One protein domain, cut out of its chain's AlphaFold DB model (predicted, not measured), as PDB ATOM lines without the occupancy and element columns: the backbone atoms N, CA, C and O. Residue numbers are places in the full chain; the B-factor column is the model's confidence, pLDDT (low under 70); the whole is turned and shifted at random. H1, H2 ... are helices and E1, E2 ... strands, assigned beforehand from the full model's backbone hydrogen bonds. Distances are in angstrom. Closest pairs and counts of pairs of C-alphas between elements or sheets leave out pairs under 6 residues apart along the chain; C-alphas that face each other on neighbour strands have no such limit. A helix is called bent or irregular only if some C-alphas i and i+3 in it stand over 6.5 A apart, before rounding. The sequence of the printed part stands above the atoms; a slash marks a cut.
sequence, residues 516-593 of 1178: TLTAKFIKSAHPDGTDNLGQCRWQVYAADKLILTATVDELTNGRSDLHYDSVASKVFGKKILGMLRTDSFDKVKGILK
ATOM      1  N   THR A 516     153.349 128.699  24.427       65.12
ATOM      2  CA  THR A 516     153.031 130.114  24.144       65.12
ATOM      3  C   THR A 516     151.566 130.364  23.744       65.12
ATOM      4  O   THR A 516     151.267 131.203  22.889       65.12
ATOM      5  N   LEU A 517     150.635 129.655  24.389       79.38
ATOM      6  CA  LEU A 517     149.188 129.839  24.215       79.38
ATOM      7  C   LEU A 517     148.637 130.983  25.082       79.38
ATOM      8  O   LEU A 517     148.853 131.013  26.295       79.38
ATOM      9  N   THR A 518     147.850 131.877  24.478       80.06
ATOM     10  CA  THR A 518     147.115 132.956  25.162       80.06
ATOM     11  C   THR A 518     145.622 132.896  24.835       80.06
ATOM     12  O   THR A 518     145.239 132.563  23.717       80.06
ATOM     13  N   ALA A 519     144.759 133.210  25.806       84.44
ATOM     14  CA  ALA A 519     143.304 133.220  25.630       84.44
ATOM     15  C   ALA A 519     142.721 134.598  25.962       84.44
ATOM     16  O   ALA A 519     143.039 135.185  26.999       84.44
ATOM     17  N   LYS A 520     141.839 135.095  25.094       86.94
ATOM     18  CA  LYS A 520     141.173 136.395  25.199       86.94
ATOM     19  C   LYS A 520     139.663 136.210  25.082       86.94
ATOM     20  O   LYS A 520     139.188 135.618  24.114       86.94
ATOM     21  N   PHE A 521     138.914 136.740  26.041       88.81
ATOM     22  CA  PHE A 521     137.462 136.856  25.932       88.81
ATOM     23  C   PHE A 521     137.109 138.143  25.177       88.81
ATOM     24  O   PHE A 521     137.722 139.190  25.402       88.81
ATOM     25  N   ILE A 522     136.143 138.062  24.269       88.12
ATOM     26  CA  ILE A 522     135.647 139.182  23.470       88.12
ATOM     27  C   ILE A 522     134.149 139.305  23.717       88.12
ATOM     28  O   ILE A 522     133.393 138.383  23.404       88.12
ATOM     29  N   LYS A 523     133.729 140.459  24.246       85.69
ATOM     30  CA  LYS A 523     132.314 140.826  24.307       85.69
ATOM     31  C   LYS A 523     131.779 141.149  22.912       85.69
ATOM     32  O   LYS A 523     132.495 141.703  22.080       85.69
ATOM     33  N   SER A 524     130.517 140.815  22.676       82.44
ATOM     34  CA  SER A 524     129.754 141.223  21.498       82.44
ATOM     35  C   SER A 524     128.565 142.058  21.963       82.44
ATOM     36  O   SER A 524     128.058 141.832  23.056       82.44
ATOM     37  N   ALA A 525     128.134 143.020  21.151       81.94
ATOM     38  CA  ALA A 525     126.986 143.873  21.430       81.94
ATOM     39  C   ALA A 525     126.042 143.894  20.222       81.94
ATOM     40  O   ALA A 525     126.481 143.730  19.079       81.94
ATOM     41  N   HIS A 526     124.755 144.095  20.483       74.75
ATOM     42  CA  HIS A 526     123.737 144.340  19.469       74.75
ATOM     43  C   HIS A 526     123.909 145.738  18.835       74.75
ATOM     44  O   HIS A 526     124.544 146.615  19.427       74.75
ATOM     45  N   PRO A 527     123.321 145.999  17.648       71.19
ATOM     46  CA  PRO A 527     123.370 147.317  17.000       71.19
ATOM     47  C   PRO A 527     122.733 148.466  17.804       71.19
ATOM     48  O   PRO A 527     122.961 149.628  17.478       71.19
ATOM     49  N   ASP A 528     121.940 148.152  18.831       70.69
ATOM     50  CA  ASP A 528     121.349 149.098  19.789       70.69
ATOM     51  C   ASP A 528     122.272 149.457  20.975       70.69
ATOM     52  O   ASP A 528     121.967 150.378  21.731       70.69
ATOM     53  N   GLY A 529     123.412 148.772  21.122       64.50
ATOM     54  CA  GLY A 529     124.380 148.983  22.201       64.50
ATOM     55  C   GLY A 529     124.214 148.077  23.429       64.50
ATOM     56  O   GLY A 529     124.983 148.229  24.376       64.50
ATOM     57  N   THR A 530     123.265 147.135  23.438       72.56
ATOM     58  CA  THR A 530     123.143 146.126  24.508       72.56
ATOM     59  C   THR A 530     124.152 144.979  24.349       72.56
ATOM     60  O   THR A 530     124.487 144.587  23.232       72.56
ATOM     61  N   ASP A 531     124.657 144.424  25.458       75.56
ATOM     62  CA  ASP A 531     125.592 143.286  25.439       75.56
ATOM     63  C   ASP A 531     124.887 142.009  24.939       75.56
ATOM     64  O   ASP A 531     123.938 141.524  25.549       75.56
ATOM     65  N   ASN A 532     125.390 141.423  23.851       81.81
ATOM     66  CA  ASN A 532     124.925 140.142  23.327       81.81
ATOM     67  C   ASN A 532     125.675 139.007  24.039       81.81
ATOM     68  O   ASN A 532     126.781 138.627  23.636       81.81
ATOM     69  N   LEU A 533     125.088 138.493  25.124       81.88
ATOM     70  CA  LEU A 533     125.717 137.505  26.008       81.88
ATOM     71  C   LEU A 533     126.143 136.233  25.259       81.88
ATOM     72  O   LEU A 533     127.267 135.765  25.444       81.88
ATOM     73  N   GLY A 534     125.290 135.731  24.367       78.62
ATOM     74  CA  GLY A 534     125.525 134.515  23.591       78.62
ATOM     75  C   GLY A 534     126.650 134.605  22.555       78.62
ATOM     76  O   GLY A 534     127.474 133.691  22.446       78.62
ATOM     77  N   GLN A 535     126.753 135.738  21.847       81.50
ATOM     78  CA  GLN A 535     127.778 136.004  20.822       81.50
ATOM     79  C   GLN A 535     129.113 136.526  21.381       81.50
ATOM     80  O   GLN A 535     130.097 136.671  20.636       81.50
ATOM     81  N   CYS A 536     129.190 136.777  22.694       85.25
ATOM     82  CA  CYS A 536     130.476 136.860  23.386       85.25
ATOM     83  C   CYS A 536     131.256 135.549  23.182       85.25
ATOM     84  O   CYS A 536     130.666 134.483  23.015       85.25
ATOM     85  N   ARG A 537     132.591 135.601  23.147       87.44
ATOM     86  CA  ARG A 537     133.398 134.436  22.746       87.44
ATOM     87  C   ARG A 537     134.802 134.406  23.320       87.44
ATOM     88  O   ARG A 537     135.446 135.444  23.470       87.44
ATOM     89  N   TRP A 538     135.309 133.199  23.543       88.56
ATOM     90  CA  TRP A 538     136.731 132.956  23.763       88.56
ATOM     91  C   TRP A 538     137.458 132.810  22.430       88.56
ATOM     92  O   TRP A 538     137.015 132.076  21.547       88.56
ATOM     93  N   GLN A 539     138.599 133.483  22.310       88.12
ATOM     94  CA  GLN A 539     139.562 133.319  21.224       88.12
ATOM     95  C   GLN A 539     140.922 132.928  21.809       88.12
ATOM     96  O   GLN A 539     141.398 133.571  22.747       88.12
ATOM     97  N   VAL A 540     141.534 131.865  21.282       86.12
ATOM     98  CA  VAL A 540     142.834 131.351  21.749       86.12
ATOM     99  C   VAL A 540     143.850 131.425  20.619       86.12
ATOM    100  O   VAL A 540     143.574 130.968  19.508       86.12
ATOM    101  N   TYR A 541     145.022 131.975  20.924       80.69
ATOM    102  CA  TYR A 541     146.118 132.218  19.993       80.69
ATOM    103  C   TYR A 541     147.380 131.472  20.451       80.69
ATOM    104  O   TYR A 541     147.634 131.396  21.653       80.69
ATOM    105  N   ALA A 542     148.188 130.972  19.512       80.50
ATOM    106  CA  ALA A 542     149.599 130.653  19.768       80.50
ATOM    107  C   ALA A 542     150.453 131.737  19.106       80.50
ATOM    108  O   ALA A 542     150.332 131.950  17.895       80.50
ATOM    109  N   ALA A 543     151.261 132.443  19.904       75.69
ATOM    110  CA  ALA A 543     151.753 133.774  19.532       75.69
ATOM    111  C   ALA A 543     150.591 134.626  18.966       75.69
ATOM    112  O   ALA A 543     149.585 134.799  19.653       75.69
ATOM    113  N   ASP A 544     150.682 135.081  17.714       72.94
ATOM    114  CA  ASP A 544     149.673 135.929  17.061       72.94
ATOM    115  C   ASP A 544     148.643 135.160  16.208       72.94
ATOM    116  O   ASP A 544     147.691 135.751  15.689       72.94
ATOM    117  N   LYS A 545     148.790 133.838  16.032       74.25
ATOM    118  CA  LYS A 545     147.888 133.048  15.178       74.25
ATOM    119  C   LYS A 545     146.669 132.570  15.962       74.25
ATOM    120  O   LYS A 545     146.803 131.769  16.886       74.25
ATOM    121  N   LEU A 546     145.477 133.006  15.547       80.62
ATOM    122  CA  LEU A 546     144.200 132.501  16.061       80.62
ATOM    123  C   LEU A 546     144.053 131.002  15.748       80.62
ATOM    124  O   LEU A 546     144.192 130.590  14.595       80.62
ATOM    125  N   ILE A 547     143.766 130.206  16.778       78.56
ATOM    126  CA  ILE A 547     143.633 128.745  16.705       78.56
ATOM    127  C   ILE A 547     142.218 128.315  17.100       78.56
ATOM    128  O   ILE A 547     141.535 127.676  16.305       78.56
ATOM    129  N   LEU A 548     141.740 128.704  18.289       83.25
ATOM    130  CA  LEU A 548     140.386 128.371  18.750       83.25
ATOM    131  C   LEU A 548     139.482 129.604  18.754       83.25
ATOM    132  O   LEU A 548     139.901 130.700  19.122       83.25
ATOM    133  N   THR A 549     138.216 129.416  18.392       84.88
ATOM    134  CA  THR A 549     137.122 130.340  18.712       84.88
ATOM    135  C   THR A 549     135.892 129.529  19.110       84.88
ATOM    136  O   THR A 549     135.533 128.587  18.401       84.88
ATOM    137  N   ALA A 550     135.274 129.894  20.232       85.38
ATOM    138  CA  ALA A 550     134.005 129.337  20.698       85.38
ATOM    139  C   ALA A 550     133.159 130.440  21.353       85.38
ATOM    140  O   ALA A 550     133.690 131.212  22.160       85.38
ATOM    141  N   THR A 551     131.880 130.553  20.985       87.19
ATOM    142  CA  THR A 551     130.952 131.521  21.608       87.19
ATOM    143  C   THR A 551     130.426 131.016  22.951       87.19
ATOM    144  O   THR A 551     130.562 129.833  23.260       87.19
ATOM    145  N   VAL A 552     129.829 131.891  23.768       82.44
ATOM    146  CA  VAL A 552     129.161 131.456  25.004       82.44
ATOM    147  C   VAL A 552     128.024 130.495  24.656       82.44
ATOM    148  O   VAL A 552     127.993 129.420  25.237       82.44
ATOM    149  N   ASP A 553     127.193 130.792  23.648       81.25
ATOM    150  CA  ASP A 553     126.116 129.882  23.212       81.25
ATOM    151  C   ASP A 553     126.622 128.484  22.819       81.25
ATOM    152  O   ASP A 553     125.989 127.485  23.162       81.25
ATOM    153  N   GLU A 554     127.765 128.392  22.129       78.44
ATOM    154  CA  GLU A 554     128.390 127.107  21.777       78.44
ATOM    155  C   GLU A 554     128.892 126.343  23.013       78.44
ATOM    156  O   GLU A 554     128.860 125.116  23.026       78.44
ATOM    157  N   LEU A 555     129.332 127.060  24.052       79.00
ATOM    158  CA  LEU A 555     129.885 126.502  25.291       79.00
ATOM    159  C   LEU A 555     128.814 126.182  26.351       79.00
ATOM    160  O   LEU A 555     129.063 125.366  27.236       79.00
ATOM    161  N   THR A 556     127.642 126.818  26.283       76.88
ATOM    162  CA  THR A 556     126.517 126.643  27.224       76.88
ATOM    163  C   THR A 556     125.311 125.941  26.594       76.88
ATOM    164  O   THR A 556     124.262 125.846  27.234       76.88
ATOM    165  N   ASN A 557     125.432 125.485  25.341       76.69
ATOM    166  CA  ASN A 557     124.346 124.949  24.515       76.69
ATOM    167  C   ASN A 557     123.093 125.853  24.562       76.69
ATOM    168  O   ASN A 557     122.045 125.487  25.094       76.69
ATOM    169  N   GLY A 558     123.261 127.105  24.119       72.88
ATOM    170  CA  GLY A 558     122.217 128.140  24.077       72.88
ATOM    171  C   GLY A 558     121.808 128.749  25.427       72.88
ATOM    172  O   GLY A 558     121.117 129.760  25.445       72.88
ATOM    173  N   ARG A 559     122.248 128.202  26.570       77.19
ATOM    174  CA  ARG A 559     121.933 128.737  27.915       77.19
ATOM    175  C   ARG A 559     122.909 129.824  28.382       77.19
ATOM    176  O   ARG A 559     123.438 129.751  29.492       77.19
ATOM    177  N   SER A 560     123.185 130.809  27.527       79.50
ATOM    178  CA  SER A 560     124.144 131.878  27.833       79.50
ATOM    179  C   SER A 560     123.710 132.698  29.053       79.50
ATOM    180  O   SER A 560     124.509 132.873  29.970       79.50
ATOM    181  N   ASP A 561     122.433 133.070  29.141       74.94
ATOM    182  CA  ASP A 561     121.869 133.897  30.224       74.94
ATOM    183  C   ASP A 561     122.040 133.310  31.641       74.94
ATOM    184  O   ASP A 561     122.128 134.054  32.614       74.94
ATOM    185  N   LEU A 562     122.113 131.979  31.773       76.12
ATOM    186  CA  LEU A 562     122.262 131.282  33.061       76.12
ATOM    187  C   LEU A 562     123.723 131.015  33.453       76.12
ATOM    188  O   LEU A 562     124.009 130.697  34.610       76.12
ATOM    189  N   HIS A 563     124.648 131.059  32.493       78.69
ATOM    190  CA  HIS A 563     126.011 130.539  32.663       78.69
ATOM    191  C   HIS A 563     127.112 131.506  32.196       78.69
ATOM    192  O   HIS A 563     128.299 131.185  32.318       78.69
ATOM    193  N   TYR A 564     126.740 132.703  31.727       82.62
ATOM    194  CA  TYR A 564     127.650 133.740  31.237       82.62
ATOM    195  C   TYR A 564     128.798 134.036  32.207       82.62
ATOM    196  O   TYR A 564     129.953 133.929  31.810       82.62
ATOM    197  N   ASP A 565     128.512 134.332  33.478       81.75
ATOM    198  CA  ASP A 565     129.543 134.722  34.453       81.75
ATOM    199  C   ASP A 565     130.548 133.598  34.750       81.75
ATOM    200  O   ASP A 565     131.733 133.853  34.979       81.75
ATOM    201  N   SER A 566     130.103 132.339  34.674       80.50
ATOM    202  CA  SER A 566     130.978 131.169  34.797       80.50
ATOM    203  C   SER A 566     131.914 131.059  33.589       80.50
ATOM    204  O   SER A 566     133.136 130.964  33.747       80.50
ATOM    205  N   VAL A 567     131.366 131.160  32.372       82.56
ATOM    206  CA  VAL A 567     132.108 131.011  31.108       82.56
ATOM    207  C   VAL A 567     133.006 132.214  30.804       82.56
ATOM    208  O   VAL A 567     134.127 132.033  30.333       82.56
ATOM    209  N   ALA A 568     132.578 133.438  31.111       83.69
ATOM    210  CA  ALA A 568     133.357 134.669  30.949       83.69
ATOM    211  C   ALA A 568     134.503 134.803  31.979       83.69
ATOM    212  O   ALA A 568     135.338 135.708  31.881       83.69
ATOM    213  N   SER A 569     134.571 133.911  32.974       84.44
ATOM    214  CA  SER A 569     135.551 133.984  34.055       84.44
ATOM    215  C   SER A 569     136.994 133.696  33.606       84.44
ATOM    216  O   SER A 569     137.284 132.840  32.765       84.44
ATOM    217  N   LYS A 570     137.960 134.341  34.277       82.12
ATOM    218  CA  LYS A 570     139.397 134.027  34.124       82.12
ATOM    219  C   LYS A 570     139.738 132.580  34.520       82.12
ATOM    220  O   LYS A 570     140.774 132.069  34.098       82.12
ATOM    221  N   VAL A 571     138.902 131.927  35.331       82.00
ATOM    222  CA  VAL A 571     139.075 130.524  35.745       82.00
ATOM    223  C   VAL A 571     138.728 129.586  34.587       82.00
ATOM    224  O   VAL A 571     139.520 128.704  34.257       82.00
ATOM    225  N   PHE A 572     137.613 129.833  33.897       84.00
ATOM    226  CA  PHE A 572     137.210 129.070  32.715       84.00
ATOM    227  C   PHE A 572     138.221 129.215  31.566       84.00
ATOM    228  O   PHE A 572     138.659 128.216  30.994       84.00
ATOM    229  N   GLY A 573     138.718 130.435  31.317       80.75
ATOM    230  CA  GLY A 573     139.808 130.675  30.361       80.75
ATOM    231  C   GLY A 573     141.098 129.899  30.683       80.75
ATOM    232  O   GLY A 573     141.729 129.343  29.782       80.75
ATOM    233  N   LYS A 574     141.468 129.774  31.970       83.06
ATOM    234  CA  LYS A 574     142.578 128.901  32.402       83.06
ATOM    235  C   LYS A 574     142.283 127.417  32.148       83.06
ATOM    236  O   LYS A 574     143.196 126.700  31.745       83.06
ATOM    237  N   LYS A 575     141.040 126.956  32.339       81.88
ATOM    238  CA  LYS A 575     140.634 125.561  32.074       81.88
ATOM    239  C   LYS A 575     140.760 125.210  30.584       81.88
ATOM    240  O   LYS A 575     141.327 124.169  30.267       81.88
ATOM    241  N   ILE A 576     140.341 126.103  29.678       81.31
ATOM    242  CA  ILE A 576     140.547 125.949  28.221       81.31
ATOM    243  C   ILE A 576     142.042 125.825  27.883       81.31
ATOM    244  O   ILE A 576     142.437 124.909  27.163       81.31
ATOM    245  N   LEU A 577     142.883 126.714  28.425       83.19
ATOM    246  CA  LEU A 577     144.335 126.672  28.209       83.19
ATOM    247  C   LEU A 577     145.000 125.422  28.808       83.19
ATOM    248  O   LEU A 577     146.034 124.996  28.303       83.19
ATOM    249  N   GLY A 578     144.427 124.831  29.860       78.44
ATOM    250  CA  GLY A 578     144.843 123.531  30.388       78.44
ATOM    251  C   GLY A 578     144.563 122.399  29.399       78.44
ATOM    252  O   GLY A 578     145.486 121.690  29.009       78.44
ATOM    253  N   MET A 579     143.317 122.288  28.926       76.44
ATOM    254  CA  MET A 579     142.905 121.236  27.984       76.44
ATOM    255  C   MET A 579     143.669 121.310  26.649       76.44
ATOM    256  O   MET A 579     144.088 120.288  26.121       76.44
ATOM    257  N   LEU A 580     143.952 122.515  26.136       76.50
ATOM    258  CA  LEU A 580     144.775 122.712  24.927       76.50
ATOM    259  C   LEU A 580     146.280 122.424  25.116       76.50
ATOM    260  O   LEU A 580     147.041 122.499  24.150       76.50
ATOM    261  N   ARG A 581     146.729 122.117  26.340       76.50
ATOM    262  CA  ARG A 581     148.098 121.656  26.631       76.50
ATOM    263  C   ARG A 581     148.178 120.142  26.829       76.50
ATOM    264  O   ARG A 581     149.238 119.580  26.561       76.50
ATOM    265  N   THR A 582     147.096 119.495  27.268       75.44
ATOM    266  CA  THR A 582     147.018 118.033  27.440       75.44
ATOM    267  C   THR A 582     146.605 117.310  26.161       75.44
ATOM    268  O   THR A 582     147.174 116.272  25.836       75.44
ATOM    269  N   ASP A 583     145.654 117.869  25.413       72.88
ATOM    270  CA  ASP A 583     144.963 117.191  24.315       72.88
ATOM    271  C   ASP A 583     145.163 117.887  22.961       72.88
ATOM    272  O   ASP A 583     145.576 119.045  22.870       72.88
ATOM    273  N   SER A 584     144.870 117.172  21.869       67.12
ATOM    274  CA  SER A 584     144.942 117.737  20.517       67.12
ATOM    275  C   SER A 584     143.833 118.766  20.275       67.12
ATOM    276  O   SER A 584     142.721 118.649  20.794       67.12
ATOM    277  N   PHE A 585     144.125 119.770  19.444       64.31
ATOM    278  CA  PHE A 585     143.202 120.869  19.144       64.31
ATOM    279  C   PHE A 585     141.815 120.379  18.702       64.31
ATOM    280  O   PHE A 585     140.809 120.831  19.245       64.31
ATOM    281  N   ASP A 586     141.755 119.428  17.768       66.31
ATOM    282  CA  ASP A 586     140.489 118.911  17.244       66.31
ATOM    283  C   ASP A 586     139.716 118.081  18.277       66.31
ATOM    284  O   ASP A 586     138.490 118.148  18.308       66.31
ATOM    285  N   LYS A 587     140.410 117.390  19.195       70.25
ATOM    286  CA  LYS A 587     139.783 116.691  20.328       70.25
ATOM    287  C   LYS A 587     139.194 117.684  21.332       70.25
ATOM    288  O   LYS A 587     138.049 117.520  21.734       70.25
ATOM    289  N   VAL A 588     139.915 118.753  21.687       68.12
ATOM    290  CA  VAL A 588     139.393 119.807  22.582       68.12
ATOM    291  C   VAL A 588     138.237 120.568  21.928       68.12
ATOM    292  O   VAL A 588     137.228 120.828  22.576       68.12
ATOM    293  N   LYS A 589     138.333 120.877  20.631       66.19
ATOM    294  CA  LYS A 589     137.243 121.464  19.838       66.19
ATOM    295  C   LYS A 589     136.025 120.533  19.773       66.19
ATOM    296  O   LYS A 589     134.905 121.021  19.874       66.19
ATOM    297  N   GLY A 590     136.241 119.222  19.649       64.38
ATOM    298  CA  GLY A 590     135.202 118.195  19.722       64.38
ATOM    299  C   GLY A 590     134.527 118.147  21.093       64.38
ATOM    300  O   GLY A 590     133.310 118.233  21.165       64.38
ATOM    301  N   ILE A 591     135.294 118.121  22.185       69.62
ATOM    302  CA  ILE A 591     134.763 118.132  23.561       69.62
ATOM    303  C   ILE A 591     133.971 119.419  23.847       69.62
ATOM    304  O   ILE A 591     132.899 119.364  24.441       69.62
ATOM    305  N   LEU A 592     134.457 120.580  23.391       63.91
ATOM    306  CA  LEU A 592     133.799 121.875  23.604       63.91
ATOM    307  C   LEU A 592     132.582 122.132  22.695       63.91
ATOM    308  O   LEU A 592     131.879 123.109  22.934       63.91
ATOM    309  N   LYS A 593     132.337 121.310  21.661       60.47
ATOM    310  CA  LYS A 593     131.180 121.455  20.747       60.47
ATOM    311  C   LYS A 593     130.270 120.225  20.669       60.47
ATOM    312  O   LYS A 593     129.151 120.339  20.188       60.47
TER     313      LYS A 593
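Overview. This is residues 516 to 593 of the 1178 residues of an uncharacterized protein of marine sediment metagenome (UniProt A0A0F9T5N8). A twisted antiparallel sheet of three strands forms a wall, with H3 and H4 over one face and no named helix over the other. The short helices H1 and H2 cluster near the end of the sheet where E3 finishes, and the long loop of residues 523 to 536 reaches away from that end before returning into E2. The printed part has 78 residues, with named elements in the order E1 E2 E3 H1 H2 H3 H4; the sheet order is E1 - E2 - E3, and the class is mixed, helices and strands. The whole is compact, with a radius of gyration of the C-alphas of 12.6 A, yet elongated in outline, spanning 39 by 25 by 20 A.

Arrangement. Strands E1, residues 517 to 522, E2, residues 537 to 542, and E3, residues 545 to 551, form a meander, each strand the antiparallel neighbour of the one before. The sheet is only just strongly twisted, its C-alphas lying up to 4.3 A off the best plane. In the hairpin E1 and E2, N 520 and O 539 are within hydrogen-bond range at 2.8 A; in the hairpin E2 and E3, N 540 and O 548 are at 2.9 A. H3, residues 570 to 582, is on the sheet at a height of 9.0 A, over E1; it runs slantwise to the strands, at 36 degrees to E1 on the local plane. Their closest C-alphas are those of Ala 519 and Gly 573, 6.4 A apart. H4, residues 585 to 593, is on the same face; H3 and H4 are close but not clearly touching, at a steep tilt of 44 degrees, opposite ways, with the C-alphas of Leu 580 and Val 588 closest at 6.6 A. H1, residues 552 to 556, only grazes the sheet and touches H4, the closest C-alphas being those of Leu 555 and Leu 592, 6.3 A. H2, residues 560 to 567, also only grazes the sheet and touches H1, the C-alphas of Asp 553 and Ser 560 being closest at 5.4 A. H2 is irregular: C-alphas 562 and 565 are 8.2 A apart. H1 and H3 are apart, as are H2 and H4. Every O i to N i+4 pair is within hydrogen-bond range in H1 and H4, against 2 of 4 in H2 and 8 of 9 in H3.

Along the chain. E1 begins at C-alpha 517, (149.188, 129.839, 24.215), and measures 16.5 A; E2 measures 16.9 A and E3 18.2 A. H3 measures 18.9 A from C-alpha 570, (139.397, 134.027, 34.124). H4 measures 12.1 A and ends at C-alpha 593, (131.180, 121.455, 20.747). H1 and H2 are shorter.

Size, cuts and confidence. The two C-alphas farthest apart, those of Asp 528 and Thr 582, are 41.0 A apart. The printed part has no cut. The link E1 to E2, 14 residues, is long; the other links are tight. Mean pLDDT of the printed part is 78.2, and it is under 70 at residues 516, 529, 584 to 586 and 588 to 593.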